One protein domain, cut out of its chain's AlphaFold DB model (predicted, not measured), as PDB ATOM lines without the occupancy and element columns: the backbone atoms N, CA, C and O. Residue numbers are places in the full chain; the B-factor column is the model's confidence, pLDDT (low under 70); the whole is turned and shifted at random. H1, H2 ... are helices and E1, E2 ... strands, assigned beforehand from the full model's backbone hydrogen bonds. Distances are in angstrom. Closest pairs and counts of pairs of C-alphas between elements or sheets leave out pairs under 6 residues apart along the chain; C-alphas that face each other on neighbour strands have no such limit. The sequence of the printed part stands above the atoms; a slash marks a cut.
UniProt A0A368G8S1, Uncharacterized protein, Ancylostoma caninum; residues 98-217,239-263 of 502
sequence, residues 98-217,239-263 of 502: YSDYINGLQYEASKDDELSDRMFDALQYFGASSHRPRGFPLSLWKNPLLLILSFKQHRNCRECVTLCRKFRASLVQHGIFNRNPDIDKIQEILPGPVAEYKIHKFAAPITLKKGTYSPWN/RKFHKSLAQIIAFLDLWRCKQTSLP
ATOM      1  N   TYR A  98      32.636 -43.219  48.124       91.69
ATOM      2  CA  TYR A  98      32.158 -42.692  49.417       91.69
ATOM      3  C   TYR A  98      33.220 -42.742  50.527       91.69
ATOM      4  O   TYR A  98      32.960 -42.337  51.656       91.69
ATOM      5  N   SER A  99      34.410 -43.265  50.222       90.69
ATOM      6  CA  SER A  99      35.520 -43.383  51.173       90.69
ATOM      7  C   SER A  99      36.340 -42.097  51.237       90.69
ATOM      8  O   SER A  99      36.528 -41.435  50.222       90.69
ATOM      9  N   ASP A 100      36.932 -41.788  52.393       84.75
ATOM     10  CA  ASP A 100      37.809 -40.613  52.542       84.75
ATOM     11  C   ASP A 100      39.075 -40.694  51.676       84.75
ATOM     12  O   ASP A 100      39.619 -39.675  51.241       84.75
ATOM     13  N   TYR A 101      39.560 -41.915  51.432       90.06
ATOM     14  CA  TYR A 101      40.764 -42.194  50.659       90.06
ATOM     15  C   TYR A 101      40.515 -43.283  49.624       90.06
ATOM     16  O   TYR A 101      39.931 -44.319  49.937       90.06
ATOM     17  N   ILE A 102      41.047 -43.070  48.424       93.31
ATOM     18  CA  ILE A 102      40.934 -43.979  47.281       93.31
ATOM     19  C   ILE A 102      42.295 -44.212  46.622       93.31
ATOM     20  O   ILE A 102      43.292 -43.553  46.937       93.31
ATOM     21  N   ASN A 103      42.331 -45.172  45.706       93.19
ATOM     22  CA  ASN A 103      43.428 -45.408  44.774       93.19
ATOM     23  C   ASN A 103      42.900 -45.245  43.342       93.19
ATOM     24  O   ASN A 103      41.710 -45.431  43.109       93.19
ATOM     25  N   GLY A 104      43.754 -44.861  42.396       93.50
ATOM     26  CA  GLY A 104      43.309 -44.587  41.029       93.50
ATOM     27  C   GLY A 104      44.166 -43.570  40.290       93.50
ATOM     28  O   GLY A 104      45.290 -43.260  40.698       93.50
ATOM     29  N   LEU A 105      43.638 -43.070  39.174       94.38
ATOM     30  CA  LEU A 105      44.335 -42.123  38.315       94.38
ATOM     31  C   LEU A 105      44.141 -40.686  38.800       94.38
ATOM     32  O   LEU A 105      43.031 -40.263  39.130       94.38
ATOM     33  N   GLN A 106      45.228 -39.922  38.788       93.31
ATOM     34  CA  GLN A 106      45.214 -38.481  38.989       93.31
ATOM     35  C   GLN A 106      45.727 -37.768  37.740       93.31
ATOM     36  O   GLN A 106      46.701 -38.217  37.141       93.31
ATOM     37  N   TYR A 107      45.090 -36.660  37.368       93.94
ATOM     38  CA  TYR A 107      45.576 -35.746  36.336       93.94
ATOM     39  C   TYR A 107      46.144 -34.484  36.988       93.94
ATOM     40  O   TYR A 107      45.473 -33.858  37.813       93.94
ATOM     41  N   GLU A 108      47.358 -34.099  36.606       92.19
ATOM     42  CA  GLU A 108      48.034 -32.893  37.085       92.19
ATOM     43  C   GLU A 108      48.705 -32.167  35.919       92.19
ATOM     44  O   GLU A 108      49.716 -32.630  35.400       92.19
ATOM     45  N   ALA A 109      48.146 -31.032  35.508       87.81
ATOM     46  CA  ALA A 109      48.827 -30.125  34.588       87.81
ATOM     47  C   ALA A 109      49.961 -29.365  35.302       87.81
ATOM     48  O   ALA A 109      49.877 -29.117  36.514       87.81
ATOM     49  N   SER A 110      51.010 -28.979  34.566       84.81
ATOM     50  CA  SER A 110      52.122 -28.231  35.153       84.81
ATOM     51  C   SER A 110      51.649 -26.846  35.568       84.81
ATOM     52  O   SER A 110      50.873 -26.207  34.870       84.81
ATOM     53  N   LYS A 111      52.132 -26.338  36.704       79.69
ATOM     54  CA  LYS A 111      51.791 -24.978  37.160       79.69
ATOM     55  C   LYS A 111      52.374 -23.886  36.270       79.69
ATOM     56  O   LYS A 111      51.877 -22.765  36.321       79.69
ATOM     57  N   ASP A 112      53.412 -24.221  35.511       83.56
ATOM     58  CA  ASP A 112      54.062 -23.315  34.570       83.56
ATOM     59  C   ASP A 112      53.311 -23.248  33.226       83.56
ATOM     60  O   ASP A 112      53.599 -22.374  32.411       83.56
ATOM     61  N   ASP A 113      52.328 -24.132  33.010       82.69
ATOM     62  CA  ASP A 113      51.497 -24.135  31.810       82.69
ATOM     63  C   ASP A 113      50.518 -22.947  31.801       82.69
ATOM     64  O   ASP A 113      49.991 -22.508  32.838       82.69
ATOM     65  N   GLU A 114      50.195 -22.460  30.598       84.56
ATOM     66  CA  GLU A 114      49.129 -21.477  30.423       84.56
ATOM     67  C   GLU A 114      47.803 -22.018  30.982       84.56
ATOM     68  O   GLU A 114      47.533 -23.221  30.995       84.56
ATOM     69  N   LEU A 115      46.926 -21.126  31.456       82.56
ATOM     70  CA  LEU A 115      45.662 -21.540  32.076       82.56
ATOM     71  C   LEU A 115      44.788 -22.390  31.133       82.56
ATOM     72  O   LEU A 115      44.072 -23.274  31.595       82.56
ATOM     73  N   SER A 116      44.870 -22.146  29.823       83.62
ATOM     74  CA  SER A 116      44.223 -22.951  28.782       83.62
ATOM     75  C   SER A 116      44.700 -24.404  28.757       83.62
ATOM     76  O   SER A 116      43.890 -25.304  28.549       83.62
ATOM     77  N   ASP A 117      45.985 -24.651  28.996       84.44
ATOM     78  CA  ASP A 117      46.578 -25.994  28.966       84.44
ATOM     79  C   ASP A 117      46.327 -26.763  30.270       84.44
ATOM     80  O   ASP A 117      46.332 -27.994  30.299       84.44
ATOM     81  N   ARG A 118      45.988 -26.035  31.340       87.81
ATOM     82  CA  ARG A 118      45.553 -26.591  32.630       87.81
ATOM     83  C   ARG A 118      44.064 -26.933  32.695       87.81
ATOM     84  O   ARG A 118      43.588 -27.438  33.717       87.81
ATOM     85  N   MET A 119      43.323 -26.680  31.616       89.50
ATOM     86  CA  MET A 119      41.963 -27.179  31.456       89.50
ATOM     87  C   MET A 119      41.997 -28.666  31.105       89.50
ATOM     88  O   MET A 119      42.671 -29.078  30.173       89.50
ATOM     89  N   PHE A 120      41.253 -29.481  31.841       92.12
ATOM     90  CA  PHE A 120      41.054 -30.891  31.552       92.12
ATOM     91  C   PHE A 120      39.732 -31.086  30.812       92.12
ATOM     92  O   PHE A 120      38.661 -30.700  31.293       92.12
ATOM     93  N   ASP A 121      39.798 -31.715  29.647       91.25
ATOM     94  CA  ASP A 121      38.642 -32.072  28.840       91.25
ATOM     95  C   ASP A 121      38.171 -33.489  29.184       91.25
ATOM     96  O   ASP A 121      38.712 -34.493  28.702       91.25
ATOM     97  N   ALA A 122      37.148 -33.567  30.032       90.62
ATOM     98  CA  ALA A 122      36.597 -34.836  30.478       90.62
ATOM     99  C   ALA A 122      36.001 -35.643  29.309       90.62
ATOM    100  O   ALA A 122      36.280 -36.834  29.187       90.62
ATOM    101  N   LEU A 123      35.268 -35.008  28.386       87.81
ATOM    102  CA  LEU A 123      34.694 -35.715  27.236       87.81
ATOM    103  C   LEU A 123      35.788 -36.335  26.361       87.81
ATOM    104  O   LEU A 123      35.675 -37.500  25.979       87.81
ATOM    105  N   GLN A 124      36.879 -35.609  26.105       88.75
ATOM    106  CA  GLN A 124      38.014 -36.155  25.362       88.75
ATOM    107  C   GLN A 124      38.651 -37.359  26.069       88.75
ATOM    108  O   GLN A 124      38.920 -38.364  25.410       88.75
ATOM    109  N   TYR A 125      38.886 -37.274  27.383       90.94
ATOM    110  CA  TYR A 125      39.478 -38.369  28.162       90.94
ATOM    111  C   TYR A 125      38.644 -39.651  28.073       90.94
ATOM    112  O   TYR A 125      39.172 -40.745  27.874       90.94
ATOM    113  N   PHE A 126      37.325 -39.496  28.139       89.31
ATOM    114  CA  PHE A 126      36.371 -40.591  28.064       89.31
ATOM    115  C   PHE A 126      36.013 -41.008  26.621       89.31
ATOM    116  O   PHE A 126      35.076 -41.778  26.419       89.31
ATOM    117  N   GLY A 127      36.769 -40.563  25.609       86.81
ATOM    118  CA  GLY A 127      36.671 -41.043  24.222       86.81
ATOM    119  C   GLY A 127      35.776 -40.219  23.288       86.81
ATOM    120  O   GLY A 127      35.656 -40.549  22.111       86.81
ATOM    121  N   ALA A 128      35.192 -39.120  23.763       84.69
ATOM    122  CA  ALA A 128      34.350 -38.206  22.989       84.69
ATOM    123  C   ALA A 128      35.139 -36.973  22.507       84.69
ATOM    124  O   ALA A 128      34.759 -35.828  22.740       84.69
ATOM    125  N   SER A 129      36.259 -37.195  21.813       80.00
ATOM    126  CA  SER A 129      37.211 -36.136  21.424       80.00
ATOM    127  C   SER A 129      36.673 -35.091  20.439       80.00
ATOM    128  O   SER A 129      37.267 -34.026  20.303       80.00
ATOM    129  N   SER A 130      35.580 -35.389  19.735       76.81
ATOM    130  CA  SER A 130      34.858 -34.446  18.869       76.81
ATOM    131  C   SER A 130      33.867 -33.569  19.637       76.81
ATOM    132  O   SER A 130      33.077 -32.859  19.025       76.81
ATOM    133  N   HIS A 131      33.877 -33.631  20.971       79.69
ATOM    134  CA  HIS A 131      32.948 -32.896  21.810       79.69
ATOM    135  C   HIS A 131      33.658 -32.068  22.882       79.69
ATOM    136  O   HIS A 131      34.858 -32.228  23.121       79.69
ATOM    137  N   ARG A 132      32.926 -31.120  23.479       80.06
ATOM    138  CA  ARG A 132      33.387 -30.323  24.620       80.06
ATOM    139  C   ARG A 132      32.339 -30.334  25.727       80.06
ATOM    140  O   ARG A 132      31.148 -30.253  25.413       80.06
ATOM    141  N   PRO A 133      32.773 -30.449  26.993       82.56
ATOM    142  CA  PRO A 133      31.853 -30.462  28.113       82.56
ATOM    143  C   PRO A 133      31.140 -29.113  28.232       82.56
ATOM    144  O   PRO A 133      31.697 -28.067  27.898       82.56
ATOM    145  N   ARG A 134      29.904 -29.132  28.720       80.50
ATOM    146  CA  ARG A 134      29.096 -27.933  28.941       80.50
ATOM    147  C   ARG A 134      29.802 -26.966  29.883       80.50
ATOM    148  O   ARG A 134      30.187 -27.345  30.986       80.50
ATOM    149  N   GLY A 135      29.912 -25.706  29.466       79.38
ATOM    150  CA  GLY A 135      30.610 -24.680  30.232       79.38
ATOM    151  C   GLY A 135      32.124 -24.745  30.056       79.38
ATOM    152  O   GLY A 135      32.855 -24.296  30.933       79.38
ATOM    153  N   PHE A 136      32.634 -25.306  28.957       81.44
ATOM    154  CA  PHE A 136      34.067 -25.233  28.679       81.44
ATOM    155  C   PHE A 136      34.463 -23.774  28.373       81.44
ATOM    156  O   PHE A 136      33.820 -23.123  27.547       81.44
ATOM    157  N   PRO A 137      35.498 -23.208  29.023       79.69
ATOM    158  CA  PRO A 137      35.817 -21.778  28.967       79.69
ATOM    159  C   PRO A 137      36.554 -21.397  27.673       79.69
ATOM    160  O   PRO A 137      37.722 -21.015  27.690       79.69
ATOM    161  N   LEU A 138      35.863 -21.469  26.534       77.38
ATOM    162  CA  LEU A 138      36.441 -21.261  25.198       77.38
ATOM    163  C   LEU A 138      37.159 -19.910  25.035       77.38
ATOM    164  O   LEU A 138      38.094 -19.803  24.247       77.38
ATOM    165  N   SER A 139      36.772 -18.896  25.811       76.69
ATOM    166  CA  SER A 139      37.406 -17.574  25.815       76.69
ATOM    167  C   SER A 139      38.841 -17.548  26.358       76.69
ATOM    168  O   SER A 139      39.476 -16.503  26.272       76.69
ATOM    169  N   LEU A 140      39.355 -18.641  26.941       76.12
ATOM    170  CA  LEU A 140      40.770 -18.734  27.330       76.12
ATOM    171  C   LEU A 140      41.711 -18.821  26.117       76.12
ATOM    172  O   LEU A 140      42.889 -18.502  26.238       76.12
ATOM    173  N   TRP A 141      41.204 -19.214  24.947       75.81
ATOM    174  CA  TRP A 141      42.002 -19.331  23.730       75.81
ATOM    175  C   TRP A 141      41.894 -18.077  22.865       75.81
ATOM    176  O   TRP A 141      40.816 -17.509  22.693       75.81
ATOM    177  N   LYS A 142      43.009 -17.692  22.230       67.75
ATOM    178  CA  LYS A 142      43.083 -16.527  21.327       67.75
ATOM    179  C   LYS A 142      42.109 -16.607  20.142       67.75
ATOM    180  O   LYS A 142      41.714 -15.572  19.617       67.75
ATOM    181  N   ASN A 143      41.729 -17.812  19.708       68.75
ATOM    182  CA  ASN A 143      40.771 -18.015  18.622       68.75
ATOM    183  C   ASN A 143      39.747 -19.118  18.971       68.75
ATOM    184  O   ASN A 143      39.933 -20.279  18.597       68.75
ATOM    185  N   PRO A 144      38.658 -18.778  19.685       67.94
ATOM    186  CA  PRO A 144      37.668 -19.758  20.133       67.94
ATOM    187  C   PRO A 144      36.940 -20.443  18.967       67.94
ATOM    188  O   PRO A 144      36.639 -21.630  19.052       67.94
ATOM    189  N   LEU A 145      36.716 -19.740  17.848       66.19
ATOM    190  CA  LEU A 145      36.067 -20.299  16.655       66.19
ATOM    191  C   LEU A 145      36.890 -21.428  16.025       66.19
ATOM    192  O   LEU A 145      36.331 -22.453  15.644       66.19
ATOM    193  N   LEU A 146      38.219 -21.289  15.970       63.12
ATOM    194  CA  LEU A 146      39.088 -22.373  15.501       63.12
ATOM    195  C   LEU A 146      39.070 -23.583  16.438       63.12
ATOM    196  O   LEU A 146      39.164 -24.713  15.955       63.12
ATOM    197  N   LEU A 147      38.929 -23.385  17.750       63.28
ATOM    198  CA  LEU A 147      38.837 -24.495  18.702       63.28
ATOM    199  C   LEU A 147      37.573 -25.330  18.462       63.28
ATOM    200  O   LEU A 147      37.635 -26.560  18.450       63.28
ATOM    201  N   ILE A 148      36.456 -24.640  18.230       63.34
ATOM    202  CA  ILE A 148      35.151 -25.243  17.970       63.34
ATOM    203  C   ILE A 148      35.137 -25.962  16.608       63.34
ATOM    204  O   ILE A 148      34.620 -27.069  16.508       63.34
ATOM    205  N   LEU A 149      35.726 -25.360  15.568       59.53
ATOM    206  CA  LEU A 149      35.687 -25.898  14.201       59.53
ATOM    207  C   LEU A 149      36.731 -26.990  13.934       59.53
ATOM    208  O   LEU A 149      36.508 -27.858  13.094       59.53
ATOM    209  N   SER A 150      37.890 -26.946  14.602       58.31
ATOM    210  CA  SER A 150      39.005 -27.851  14.286       58.31
ATOM    211  C   SER A 150      39.177 -29.016  15.257       58.31
ATOM    212  O   SER A 150      39.873 -29.963  14.895       58.31
ATOM    213  N   PHE A 151      38.626 -28.954  16.479       58.28
ATOM    214  CA  PHE A 151      38.844 -29.918  17.582       58.28
ATOM    215  C   PHE A 151      40.324 -30.279  17.865       58.28
ATOM    216  O   PHE A 151      40.618 -31.197  18.631       58.28
ATOM    217  N   LYS A 152      41.285 -29.565  17.260       53.84
ATOM    218  CA  LYS A 152      42.708 -29.939  17.210       53.84
ATOM    219  C   LYS A 152      43.588 -29.145  18.171       53.84
ATOM    220  O   LYS A 152      44.694 -29.592  18.446       53.84
ATOM    221  N   GLN A 153      43.121 -28.002  18.671       61.50
ATOM    222  CA  GLN A 153      43.968 -27.062  19.416       61.50
ATOM    223  C   GLN A 153      44.084 -27.339  20.919       61.50
ATOM    224  O   GLN A 153      45.038 -26.876  21.523       61.50
ATOM    225  N   HIS A 154      43.172 -28.108  21.523       72.12
ATOM    226  CA  HIS A 154      43.294 -28.499  22.930       72.12
ATOM    227  C   HIS A 154      43.220 -30.018  23.084       72.12
ATOM    228  O   HIS A 154      42.277 -30.665  22.607       72.12
ATOM    229  N   ARG A 155      44.236 -30.579  23.741       81.75
ATOM    230  CA  ARG A 155      44.313 -31.989  24.109       81.75
ATOM    231  C   ARG A 155      44.821 -32.113  25.532       81.75
ATOM    232  O   ARG A 155      45.777 -31.439  25.897       81.75
ATOM    233  N   ASN A 156      44.226 -33.040  26.270       88.94
ATOM    234  CA  ASN A 156      44.750 -33.475  27.550       88.94
ATOM    235  C   ASN A 156      46.190 -33.967  27.353       88.94
ATOM    236  O   ASN A 156      46.487 -34.757  26.447       88.94
ATOM    237  N   CYS A 157      47.078 -33.492  28.213       84.88
ATOM    238  CA  CYS A 157      48.468 -33.905  28.263       84.88
ATOM    239  C   CYS A 157      48.551 -35.400  28.609       84.88
ATOM    240  O   CYS A 157      47.927 -35.876  29.558       84.88
ATOM    241  N   ARG A 158      49.326 -36.160  27.826       80.19
ATOM    242  CA  ARG A 158      49.454 -37.617  28.007       80.19
ATOM    243  C   ARG A 158      50.289 -37.989  29.230       80.19
ATOM    244  O   ARG A 158      49.984 -38.970  29.893       80.19
ATOM    245  N   GLU A 159      51.315 -37.198  29.520       86.38
ATOM    246  CA  GLU A 159      52.269 -37.441  30.612       86.38
ATOM    247  C   GLU A 159      51.765 -36.916  31.966       86.38
ATOM    248  O   GLU A 159      52.361 -37.177  33.003       86.38
ATOM    249  N   CYS A 160      50.623 -36.226  31.969       89.31
ATOM    250  CA  CYS A 160      50.029 -35.607  33.149       89.31
ATOM    251  C   CYS A 160      49.154 -36.572  33.966       89.31
ATOM    252  O   CYS A 160      48.622 -36.195  35.010       89.31
ATOM    253  N   VAL A 161      48.984 -37.818  33.506       92.69
ATOM    254  CA  VAL A 161      48.214 -38.858  34.202       92.69
ATOM    255  C   VAL A 161      49.153 -39.733  35.027       92.69
ATOM    256  O   VAL A 161      50.058 -40.365  34.493       92.69
ATOM    257  N   THR A 162      48.900 -39.829  36.331       92.06
ATOM    258  CA  THR A 162      49.667 -40.673  37.258       92.06
ATOM    259  C   THR A 162      48.754 -41.662  37.976       92.06
ATOM    260  O   THR A 162      47.675 -41.297  38.436       92.06
ATOM    261  N   LEU A 163      49.195 -42.914  38.122       93.81
ATOM    262  CA  LEU A 163      48.534 -43.897  38.981       93.81
ATOM    263  C   LEU A 163      48.998 -43.722  40.433       93.81
ATOM    264  O   LEU A 163      50.177 -43.891  40.744       93.81
ATOM    265  N   CYS A 164      48.066 -43.428  41.334       90.25
ATOM    266  CA  CYS A 164      48.347 -43.198  42.747       90.25
ATOM    267  C   CYS A 164      47.699 -44.276  43.625       90.25
ATOM    268  O   CYS A 164      46.518 -44.589  43.497       90.25
ATOM    269  N   ARG A 165      48.481 -44.831  44.561       89.88
ATOM    270  CA  ARG A 165      48.044 -45.935  45.439       89.88
ATOM    271  C   ARG A 165      47.152 -45.498  46.602       89.88
ATOM    272  O   ARG A 165      46.462 -46.339  47.164       89.88
ATOM    273  N   LYS A 166      47.212 -44.226  47.008       91.06
ATOM    274  CA  LYS A 166      46.375 -43.665  48.075       91.06
ATOM    275  C   LYS A 166      46.350 -42.142  47.999       91.06
ATOM    276  O   LYS A 166      47.405 -41.515  48.059       91.06
ATOM    277  N   PHE A 167      45.166 -41.552  47.911       88.12
ATOM    278  CA  PHE A 167      44.949 -40.105  47.985       88.12
ATOM    279  C   PHE A 167      43.529 -39.804  48.475       88.12
ATOM    280  O   PHE A 167      42.687 -40.698  48.504       88.12
ATOM    281  N   ARG A 168      43.278 -38.565  48.921       87.88
ATOM    282  CA  ARG A 168      41.952 -38.147  49.403       87.88
ATOM    283  C   ARG A 168      40.948 -38.173  48.250       87.88
ATOM    284  O   ARG A 168      41.263 -37.651  47.182       87.88
ATOM    285  N   ALA A 169      39.771 -38.747  48.473       89.06
ATOM    286  CA  ALA A 169      38.715 -38.776  47.470       89.06
ATOM    287  C   ALA A 169      38.226 -37.365  47.111       89.06
ATOM    288  O   ALA A 169      38.283 -36.430  47.920       89.06
ATOM    289  N   SER A 170      37.733 -37.216  45.883       92.06
ATOM    290  CA  SER A 170      37.131 -35.970  45.417       92.06
ATOM    291  C   SER A 170      35.841 -35.683  46.186       92.06
ATOM    292  O   SER A 170      34.936 -36.514  46.237       92.06
ATOM    293  N   LEU A 171      35.737 -34.478  46.756       92.94
ATOM    294  CA  LEU A 171      34.545 -34.048  47.502       92.94
ATOM    295  C   LEU A 171      33.341 -33.768  46.589       92.94
ATOM    296  O   LEU A 171      32.202 -33.770  47.051       92.94
ATOM    297  N   VAL A 172      33.607 -33.518  45.305       94.19
ATOM    298  CA  VAL A 172      32.615 -33.398  44.235       94.19
ATOM    299  C   VAL A 172      32.987 -34.404  43.159       94.19
ATOM    300  O   VAL A 172      34.130 -34.422  42.701       94.19
ATOM    301  N   GLN A 173      32.037 -35.244  42.768       94.12
ATOM    302  CA  GLN A 173      32.238 -36.282  41.765       94.12
ATOM    303  C   GLN A 173      31.151 -36.167  40.711       94.12
ATOM    304  O   GLN A 173      29.968 -36.186  41.031       94.12
ATOM    305  N   HIS A 174      31.555 -36.037  39.454       91.56
ATOM    306  CA  HIS A 174      30.645 -35.890  38.328       91.56
ATOM    307  C   HIS A 174      30.734 -37.128  37.437       91.56
ATOM    308  O   HIS A 174      31.821 -37.494  36.989       91.56
ATOM    309  N   GLY A 175      29.595 -37.772  37.192       88.06
ATOM    310  CA  GLY A 175      29.497 -38.886  36.258       88.06
ATOM    311  C   GLY A 175      29.076 -38.395  34.876       88.06
ATOM    312  O   GLY A 175      28.117 -37.639  34.754       88.06
ATOM    313  N   ILE A 176      29.750 -38.869  33.830       83.44
ATOM    314  CA  ILE A 176      29.458 -38.473  32.446       83.44
ATOM    315  C   ILE A 176      28.466 -39.442  31.813       83.44
ATOM    316  O   ILE A 176      28.587 -40.662  31.962       83.44
ATOM    317  N   PHE A 177      27.503 -38.913  31.061       75.88
ATOM    318  CA  PHE A 177      26.529 -39.731  30.356       75.88
ATOM    319  C   PHE A 177      26.965 -40.167  28.965       75.88
ATOM    320  O   PHE A 177      27.700 -39.501  28.243       75.88
ATOM    321  N   ASN A 178      26.386 -41.286  28.536       67.06
ATOM    322  CA  ASN A 178      26.225 -41.543  27.114       67.06
ATOM    323  C   ASN A 178      25.085 -40.650  26.598       67.06
ATOM    324  O   ASN A 178      23.987 -40.724  27.150       67.06
ATOM    325  N   ARG A 179      25.324 -39.898  25.510       61.84
ATOM    326  CA  ARG A 179      24.436 -38.891  24.865       61.84
ATOM    327  C   ARG A 179      24.638 -37.449  25.360       61.84
ATOM    328  O   ARG A 179      25.568 -37.156  26.089       61.84
ATOM    329  N   ASN A 180      23.816 -36.522  24.868       60.91
ATOM    330  CA  ASN A 180      24.098 -35.085  24.746       60.91
ATOM    331  C   ASN A 180      23.938 -34.173  26.004       60.91
ATOM    332  O   ASN A 180      24.154 -32.974  25.842       60.91
ATOM    333  N   PRO A 181      23.552 -34.599  27.238       63.25
ATOM    334  CA  PRO A 181      23.284 -33.609  28.294       63.25
ATOM    335  C   PRO A 181      24.547 -32.896  28.800       63.25
ATOM    336  O   PRO A 181      24.455 -31.748  29.233       63.25
ATOM    337  N   ASP A 182      25.712 -33.536  28.692       66.94
ATOM    338  CA  ASP A 182      26.992 -32.987  29.152       66.94
ATOM    339  C   ASP A 182      27.735 -32.191  28.075       66.94
ATOM    340  O   ASP A 182      28.800 -31.643  28.346       66.94
ATOM    341  N   ILE A 183      27.176 -32.091  26.866       70.56
ATOM    342  CA  ILE A 183      27.747 -31.314  25.767       70.56
ATOM    343  C   ILE A 183      27.365 -29.837  25.900       70.56
ATOM    344  O   ILE A 183      26.264 -29.465  26.333       70.56
ATOM    345  N   ASP A 184      28.308 -28.979  25.519       64.75
ATOM    346  CA  ASP A 184      28.085 -27.545  25.411       64.75
ATOM    347  C   ASP A 184      27.111 -27.194  24.275       64.75
ATOM    348  O   ASP A 184      27.292 -27.605  23.127       64.75
ATOM    349  N   LYS A 185      26.107 -26.366  24.585       68.12
ATOM    350  CA  LYS A 185      25.099 -25.913  23.613       68.12
ATOM    351  C   LYS A 185      25.699 -25.162  22.432       68.12
ATOM    352  O   LYS A 185      25.051 -25.065  21.396       68.12
ATOM    353  N   ILE A 186      26.928 -24.652  22.537       66.19
ATOM    354  CA  ILE A 186      27.612 -24.030  21.398       66.19
ATOM    355  C   ILE A 186      27.737 -24.975  20.196       66.19
ATOM    356  O   ILE A 186      27.815 -24.518  19.060       66.19
ATOM    357  N   GLN A 187      27.705 -26.289  20.424       65.44
ATOM    358  CA  GLN A 187      27.726 -27.273  19.348       65.44
ATOM    359  C   GLN A 187      26.419 -27.361  18.568       65.44
ATOM    360  O   GLN A 187      26.448 -27.725  17.398       65.44
ATOM    361  N   GLU A 188      25.297 -26.974  19.174       63.34
ATOM    362  CA  GLU A 188      24.006 -26.866  18.484       63.34
ATOM    363  C   GLU A 188      23.990 -25.691  17.487       63.34
ATOM    364  O   GLU A 188      23.141 -25.640  16.604       63.34
ATOM    365  N   ILE A 189      24.928 -24.744  17.616       64.19
ATOM    366  CA  ILE A 189      25.050 -23.559  16.752       64.19
ATOM    367  C   ILE A 189      25.922 -23.857  15.516       64.19
ATOM    368  O   ILE A 189      25.921 -23.094  14.549       64.19
ATOM    369  N   LEU A 190      26.673 -24.962  15.519       65.62
ATOM    370  CA  LEU A 190      27.540 -25.325  14.402       65.62
ATOM    371  C   LEU A 190      26.751 -25.937  13.238       65.62
ATOM    372  O   LEU A 190      25.802 -26.686  13.463       65.62
ATOM    373  N   PRO A 191      27.155 -25.673  11.982       58.12
ATOM    374  CA  PRO A 191      26.529 -26.304  10.833       58.12
ATOM    375  C   PRO A 191      26.840 -27.808  10.796       58.12
ATOM    376  O   PRO A 191      28.001 -28.209  10.739       58.12
ATOM    377  N   GLY A 192      25.786 -28.627  10.774       64.38
ATOM    378  CA  GLY A 192      25.856 -30.087  10.665       64.38
ATOM    379  C   GLY A 192      25.158 -30.810  11.824       64.38
ATOM    380  O   GLY A 192      24.851 -30.200  12.845       64.38
ATOM    381  N   PRO A 193      24.858 -32.111  11.679       61.44
ATOM    382  CA  PRO A 193      24.300 -32.895  12.774       61.44
ATOM    383  C   PRO A 193      25.329 -33.046  13.903       61.44
ATOM    384  O   PRO A 193      26.488 -33.379  13.647       61.44
ATOM    385  N   VAL A 194      24.901 -32.847  15.155       65.62
ATOM    386  CA  VAL A 194      25.730 -33.152  16.332       65.62
ATOM    387  C   VAL A 194      25.976 -34.659  16.351       65.62
ATOM    388  O   VAL A 194      25.032 -35.445  16.461       65.62
ATOM    389  N   ALA A 195      27.233 -35.067  16.183       67.94
ATOM    390  CA  ALA A 195      27.595 -36.474  16.120       67.94
ATOM    391  C   ALA A 195      27.268 -37.163  17.451       67.94
ATOM    392  O   ALA A 195      27.620 -36.677  18.522       67.94
ATOM    393  N   GLU A 196      26.626 -38.328  17.414       70.50
ATOM    394  CA  GLU A 196      26.502 -39.120  18.634       70.50
ATOM    395  C   GLU A 196      27.891 -39.555  19.118       70.50
ATOM    396  O   GLU A 196      28.747 -39.961  18.330       70.50
ATOM    397  N   TYR A 197      28.102 -39.514  20.430       75.06
ATOM    398  CA  TYR A 197      29.299 -40.054  21.059       75.06
ATOM    399  C   TYR A 197      28.940 -41.168  22.034       75.06
ATOM    400  O   TYR A 197      27.830 -41.245  22.570       75.06
ATOM    401  N   LYS A 198      29.915 -42.042  22.274       77.44
ATOM    402  CA  LYS A 198      29.845 -43.069  23.309       77.44
ATOM    403  C   LYS A 198      31.049 -42.916  24.214       77.44
ATOM    404  O   LYS A 198      32.177 -42.842  23.735       77.44
ATOM    405  N   ILE A 199      30.785 -42.886  25.512       81.38
ATOM    406  CA  ILE A 199      31.821 -42.900  26.531       81.38
ATOM    407  C   ILE A 199      32.492 -44.273  26.524       81.38
ATOM    408  O   ILE A 199      31.840 -45.321  26.439       81.38
ATOM    409  N   HIS A 200      33.816 -44.265  26.593       82.06
ATOM    410  CA  HIS A 200      34.627 -45.465  26.616       82.06
ATOM    411  C   HIS A 200      34.431 -46.198  27.948       82.06
ATOM    412  O   HIS A 200      34.876 -45.741  28.996       82.06
ATOM    413  N   LYS A 201      33.786 -47.371  27.909       77.19
ATOM    414  CA  LYS A 201      33.403 -48.137  29.111       77.19
ATOM    415  C   LYS A 201      34.578 -48.599  29.979       77.19
ATOM    416  O   LYS A 201      34.371 -48.938  31.135       77.19
ATOM    417  N   PHE A 202      35.785 -48.644  29.415       81.81
ATOM    418  CA  PHE A 202      37.004 -49.050  30.122       81.81
ATOM    419  C   PHE A 202      37.864 -47.867  30.582       81.81
ATOM    420  O   PHE A 202      38.946 -48.081  31.120       81.81
ATOM    421  N   ALA A 203      37.439 -46.625  30.322       85.88
ATOM    422  CA  ALA A 203      38.138 -45.470  30.869       85.88
ATOM    423  C   ALA A 203      37.921 -45.437  32.387       85.88
ATOM    424  O   ALA A 203      36.787 -45.459  32.863       85.88
ATOM    425  N   ALA A 204      39.019 -45.433  33.139       89.75
ATOM    426  CA  ALA A 204      38.968 -45.420  34.594       89.75
ATOM    427  C   ALA A 204      38.517 -44.042  35.117       89.75
ATOM    428  O   ALA A 204      38.761 -43.030  34.455       89.75
ATOM    429  N   PRO A 205      37.908 -43.970  36.315       91.62
ATOM    430  CA  PRO A 205      37.705 -42.701  37.002       91.62
ATOM    431  C   PRO A 205      39.027 -41.943  37.160       91.62
ATOM    432  O   PRO A 205      40.087 -42.540  37.378       91.62
ATOM    433  N   ILE A 206      38.963 -40.616  37.062       93.94
ATOM    434  CA  ILE A 206      40.135 -39.748  37.146       93.94
ATOM    435  C   ILE A 206      39.885 -38.591  38.106       93.94
ATOM    436  O   ILE A 206      38.834 -37.954  38.083       93.94
ATOM    437  N   THR A 207      40.866 -38.324  38.967       94.50
ATOM    438  CA  THR A 207      40.834 -37.227  39.942       94.50
ATOM    439  C   THR A 207      41.726 -36.085  39.478       94.50
ATOM    440  O   THR A 207      42.890 -36.296  39.146       94.50
ATOM    441  N   LEU A 208      41.216 -34.855  39.485       93.56
ATOM    442  CA  LEU A 208      42.005 -33.681  39.112       93.56
ATOM    443  C   LEU A 208      42.772 -33.158  40.325       93.56
ATOM    444  O   LEU A 208      42.191 -32.925  41.387       93.56
ATOM    445  N   LYS A 209      44.085 -32.962  40.180       90.31
ATOM    446  CA  LYS A 209      44.892 -32.321  41.219       90.31
ATOM    447  C   LYS A 209      44.736 -30.805  41.202       90.31
ATOM    448  O   LYS A 209      44.293 -30.183  40.238       90.31
ATOM    449  N   LYS A 210      45.144 -30.199  42.317       85.12
ATOM    450  CA  LYS A 210      45.159 -28.749  42.506       85.12
ATOM    451  C   LYS A 210      45.882 -28.053  41.348       85.12
ATOM    452  O   LYS A 210      47.030 -28.372  41.064       85.12
ATOM    453  N   GLY A 211      45.236 -27.036  40.779       84.94
ATOM    454  CA  GLY A 211      45.766 -26.260  39.655       84.94
ATOM    455  C   GLY A 211      45.354 -26.795  38.284       84.94
ATOM    456  O   GLY A 211      45.710 -26.183  37.287       84.94
ATOM    457  N   THR A 212      44.601 -27.899  38.230       90.75
ATOM    458  CA  THR A 212      43.901 -28.383  37.032       90.75
ATOM    459  C   THR A 212      42.403 -28.118  37.179       90.75
ATOM    460  O   THR A 212      41.840 -28.324  38.256       90.75
ATOM    461  N   TYR A 213      41.747 -27.694  36.099       90.56
ATOM    462  CA  TYR A 213      40.338 -27.294  36.118       90.56
ATOM    463  C   TYR A 213      39.532 -28.044  35.063       90.56
ATOM    464  O   TYR A 213      40.002 -28.258  33.956       90.56
ATOM    465  N   SER A 214      38.290 -28.404  35.368       90.62
ATOM    466  CA  SER A 214      37.343 -28.932  34.383       90.62
ATOM    467  C   SER A 214      35.938 -28.471  34.751       90.62
ATOM    468  O   SER A 214      35.614 -28.449  35.945       90.62
ATOM    469  N   PRO A 215      35.107 -28.059  33.780       87.62
ATOM    470  CA  PRO A 215      33.716 -27.763  34.067       87.62
ATOM    471  C   PRO A 215      32.956 -29.050  34.402       87.62
ATOM    472  O   PRO A 215      33.234 -30.126  33.877       87.62
ATOM    473  N   TRP A 216      31.956 -28.911  35.260       87.62
ATOM    474  CA  TRP A 216      30.987 -29.948  35.588       87.62
ATOM    475  C   TRP A 216      29.612 -29.292  35.739       87.62
ATOM    476  O   TRP A 216      29.503 -28.069  35.856       87.62
ATOM    477  N   ASN A 217      28.548 -30.089  35.696       82.81
ATOM    478  CA  ASN A 217      27.172 -29.598  35.771       82.81
ATOM    479  C   ASN A 217      26.380 -30.310  36.881       82.81
ATOM    480  O   ASN A 217      26.884 -31.207  37.547       82.81
ATOM    481  N   ARG A 239      23.436 -14.275  31.173       45.59
ATOM    482  CA  ARG A 239      23.801 -12.969  30.594       45.59
ATOM    483  C   ARG A 239      24.012 -11.827  31.606       45.59
ATOM    484  O   ARG A 239      24.348 -10.728  31.179       45.59
ATOM    485  N   LYS A 240      23.792 -12.039  32.911       43.44
ATOM    486  CA  LYS A 240      23.972 -11.012  33.962       43.44
ATOM    487  C   LYS A 240      25.161 -11.252  34.900       43.44
ATOM    488  O   LYS A 240      25.345 -10.487  35.842       43.44
ATOM    489  N   PHE A 241      25.986 -12.273  34.666       49.44
ATOM    490  CA  PHE A 241      27.227 -12.412  35.427       49.44
ATOM    491  C   PHE A 241      28.234 -11.333  35.005       49.44
ATOM    492  O   PHE A 241      28.666 -11.287  33.858       49.44
ATOM    493  N   HIS A 242      28.634 -10.475  35.950       44.75
ATOM    494  CA  HIS A 242      29.628  -9.415  35.719       44.75
ATOM    495  C   HIS A 242      31.034  -9.943  35.388       44.75
ATOM    496  O   HIS A 242      31.884  -9.166  34.959       44.75
ATOM    497  N   LYS A 243      31.290 -11.243  35.596       54.47
ATOM    498  CA  LYS A 243      32.554 -11.900  35.259       54.47
ATOM    499  C   LYS A 243      32.322 -13.067  34.304       54.47
ATOM    500  O   LYS A 243      31.432 -13.881  34.538       54.47
ATOM    501  N   SER A 244      33.144 -13.171  33.261       68.69
ATOM    502  CA  SER A 244      33.170 -14.343  32.382       68.69
ATOM    503  C   SER A 244      33.705 -15.569  33.127       68.69
ATOM    504  O   SER A 244      34.444 -15.446  34.106       68.69
ATOM    505  N   LEU A 245      33.381 -16.772  32.648       71.75
ATOM    506  CA  LEU A 245      33.897 -18.006  33.242       71.75
ATOM    507  C   LEU A 245      35.436 -18.036  33.270       71.75
ATOM    508  O   LEU A 245      36.025 -18.446  34.264       71.75
ATOM    509  N   ALA A 246      36.094 -17.508  32.235       73.25
ATOM    510  CA  ALA A 246      37.547 -17.352  32.213       73.25
ATOM    511  C   ALA A 246      38.066 -16.458  33.353       73.25
ATOM    512  O   ALA A 246      39.073 -16.784  33.975       73.25
ATOM    513  N   GLN A 247      37.365 -15.367  33.676       73.31
ATOM    514  CA  GLN A 247      37.727 -14.501  34.805       73.31
ATOM    515  C   GLN A 247      37.522 -15.193  36.159       73.31
ATOM    516  O   GLN A 247      38.282 -14.935  37.092       73.31
ATOM    517  N   ILE A 248      36.524 -16.075  36.278       73.94
ATOM    518  CA  ILE A 248      36.315 -16.889  37.485       73.94
ATOM    519  C   ILE A 248      37.459 -17.893  37.647       73.94
ATOM    520  O   ILE A 248      38.030 -17.989  38.729       73.94
ATOM    521  N   ILE A 249      37.839 -18.599  36.580       77.19
ATOM    522  CA  ILE A 249      38.934 -19.579  36.626       77.19
ATOM    523  C   ILE A 249      40.265 -18.880  36.924       77.19
ATOM    524  O   ILE A 249      40.998 -19.330  37.797       77.19
ATOM    525  N   ALA A 250      40.548 -17.740  36.286       77.94
ATOM    526  CA  ALA A 250      41.743 -16.949  36.582       77.94
ATOM    527  C   ALA A 250      41.783 -16.482  38.049       77.94
ATOM    528  O   ALA A 250      42.838 -16.498  38.681       77.94
ATOM    529  N   PHE A 251      40.631 -16.108  38.618       73.62
ATOM    530  CA  PHE A 251      40.533 -15.794  40.042       73.62
ATOM    531  C   PHE A 251      40.838 -17.015  40.920       73.62
ATOM    532  O   PHE A 251      41.647 -16.902  41.837       73.62
ATOM    533  N   LEU A 252      40.227 -18.171  40.634       73.81
ATOM    534  CA  LEU A 252      40.462 -19.415  41.378       73.81
ATOM    535  C   LEU A 252      41.920 -19.877  41.293       73.81
ATOM    536  O   LEU A 252      42.438 -20.438  42.253       73.81
ATOM    537  N   ASP A 253      42.585 -19.601  40.174       75.12
ATOM    538  CA  ASP A 253      43.976 -19.969  39.964       75.12
ATOM    539  C   ASP A 253      44.968 -19.147  40.784       75.12
ATOM    540  O   ASP A 253      45.931 -19.671  41.353       75.12
ATOM    541  N   LEU A 254      44.689 -17.852  40.912       71.50
ATOM    542  CA  LEU A 254      45.441 -16.969  41.797       71.50
ATOM    543  C   LEU A 254      45.077 -17.186  43.269       71.50
ATOM    544  O   LEU A 254      45.862 -16.851  44.162       71.50
ATOM    545  N   TRP A 255      43.899 -17.746  43.539       63.28
ATOM    546  CA  TRP A 255      43.407 -17.921  44.892       63.28
ATOM    547  C   TRP A 255      44.227 -18.967  45.656       63.28
ATOM    548  O   TRP A 255      44.358 -20.134  45.277       63.28
ATOM    549  N   ARG A 256      44.793 -18.549  46.793       59.84
ATOM    550  CA  ARG A 256      45.561 -19.421  47.684       59.84
ATOM    551  C   ARG A 256      44.978 -19.385  49.081       59.84
ATOM    552  O   ARG A 256      45.147 -18.405  49.797       59.84
ATOM    553  N   CYS A 257      44.416 -20.505  49.510       54.34
ATOM    554  CA  CYS A 257      44.159 -20.718  50.919       54.34
ATOM    555  C   CYS A 257      45.377 -21.296  51.649       54.34
ATOM    556  O   CYS A 257      45.982 -22.267  51.188       54.34
ATOM    557  N   LYS A 258      45.711 -20.709  52.803       52.03
ATOM    558  CA  LYS A 258      46.731 -21.210  53.742       52.03
ATOM    559  C   LYS A 258      46.143 -21.895  54.984       52.03
ATOM    560  O   LYS A 258      46.907 -22.389  55.806       52.03
ATOM    561  N   GLN A 259      44.820 -21.894  55.130       52.91
ATOM    562  CA  GLN A 259      44.115 -22.505  56.251       52.91
ATOM    563  C   GLN A 259      43.934 -24.010  56.052       52.91
ATOM    564  O   GLN A 259      43.937 -24.520  54.931       52.91
ATOM    565  N   THR A 260      43.786 -24.724  57.165       50.44
ATOM    566  CA  THR A 260      43.631 -26.184  57.199       50.44
ATOM    567  C   THR A 260      42.220 -26.650  56.849       50.44
ATOM    568  O   THR A 260      42.043 -27.826  56.534       50.44
ATOM    569  N   SER A 261      41.224 -25.757  56.883       45.28
ATOM    570  CA  SER A 261      39.842 -26.060  56.506       45.28
ATOM    571  C   SER A 261      39.333 -25.102  55.425       45.28
ATOM    572  O   SER A 261      39.655 -23.916  55.411       45.28
ATOM    573  N   LEU A 262      38.535 -25.633  54.498       42.56
ATOM    574  CA  LEU A 262      37.955 -24.887  53.381       42.56
ATOM    575  C   LEU A 262      36.956 -23.791  53.816       42.56
ATOM    576  O   LEU A 262      36.969 -22.724  53.202       42.56
ATOM    577  N   PRO A 263      36.159 -23.964  54.892       45.38
ATOM    578  CA  PRO A 263      35.402 -22.863  55.492       45.38
ATOM    579  C   PRO A 263      36.288 -21.688  55.933       45.38
ATOM    580  O   PRO A 263      35.982 -20.540  55.617       45.38
TER     581      PRO A 263
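What this domain is: This is residues 98 to 217 and 239 to 263 of the 502 residues of an uncharacterized protein of Ancylostoma caninum (UniProt A0A368G8S1). There is little regular structure here: a small three-stranded sheet, E2 E1 E4, at one end, H2 and H3 at the other, loops and H1 between, H4 along one side; residues 255 to 263 stick out. The 145 printed residues include, in order, E1 H1 H2 E2 E3 H3 E4 H4; class and sheet are mixed. It is compact, radius of gyration of the C-alphas 16.0 A, spanning 48 by 39 by 28 A.

How they stand to each other: Look first at E1, residues 101 to 107: it is antiparallel to E2, residues 161 to 168 (N 106 to O 162, 2.8 A), and parallel to E4, residues 206 to 208 (N 207 to O 105, 2.9 A). H2, residues 144 to 150, and H3, residues 185 to 189, are close but not clearly touching; their closest C-alphas, Ile 148 and Gln 187, are 7.8 A apart. H1, residues 122 to 125, and H4, residues 245 to 254, touch no helix. E3, residues 172 to 174, pairs with no named strand. Every O i to N i+4 pair is within hydrogen-bond range in H2 and H4; H3 has 0 of 1, but 2 of 2 O i to N i+3.

Where its parts are: Find C-alpha 101 at (40.764, -42.194, 50.659), where E1 begins, 16.4 A long; H4, 14.4 A long, ends at C-alpha 254 at (45.441, -16.969, 41.797).

The domain as a whole: Residues 218 to 238 are not printed, a gap of 17.7 A. Confidence is under 70 in 44 residues, among them 255 to 263.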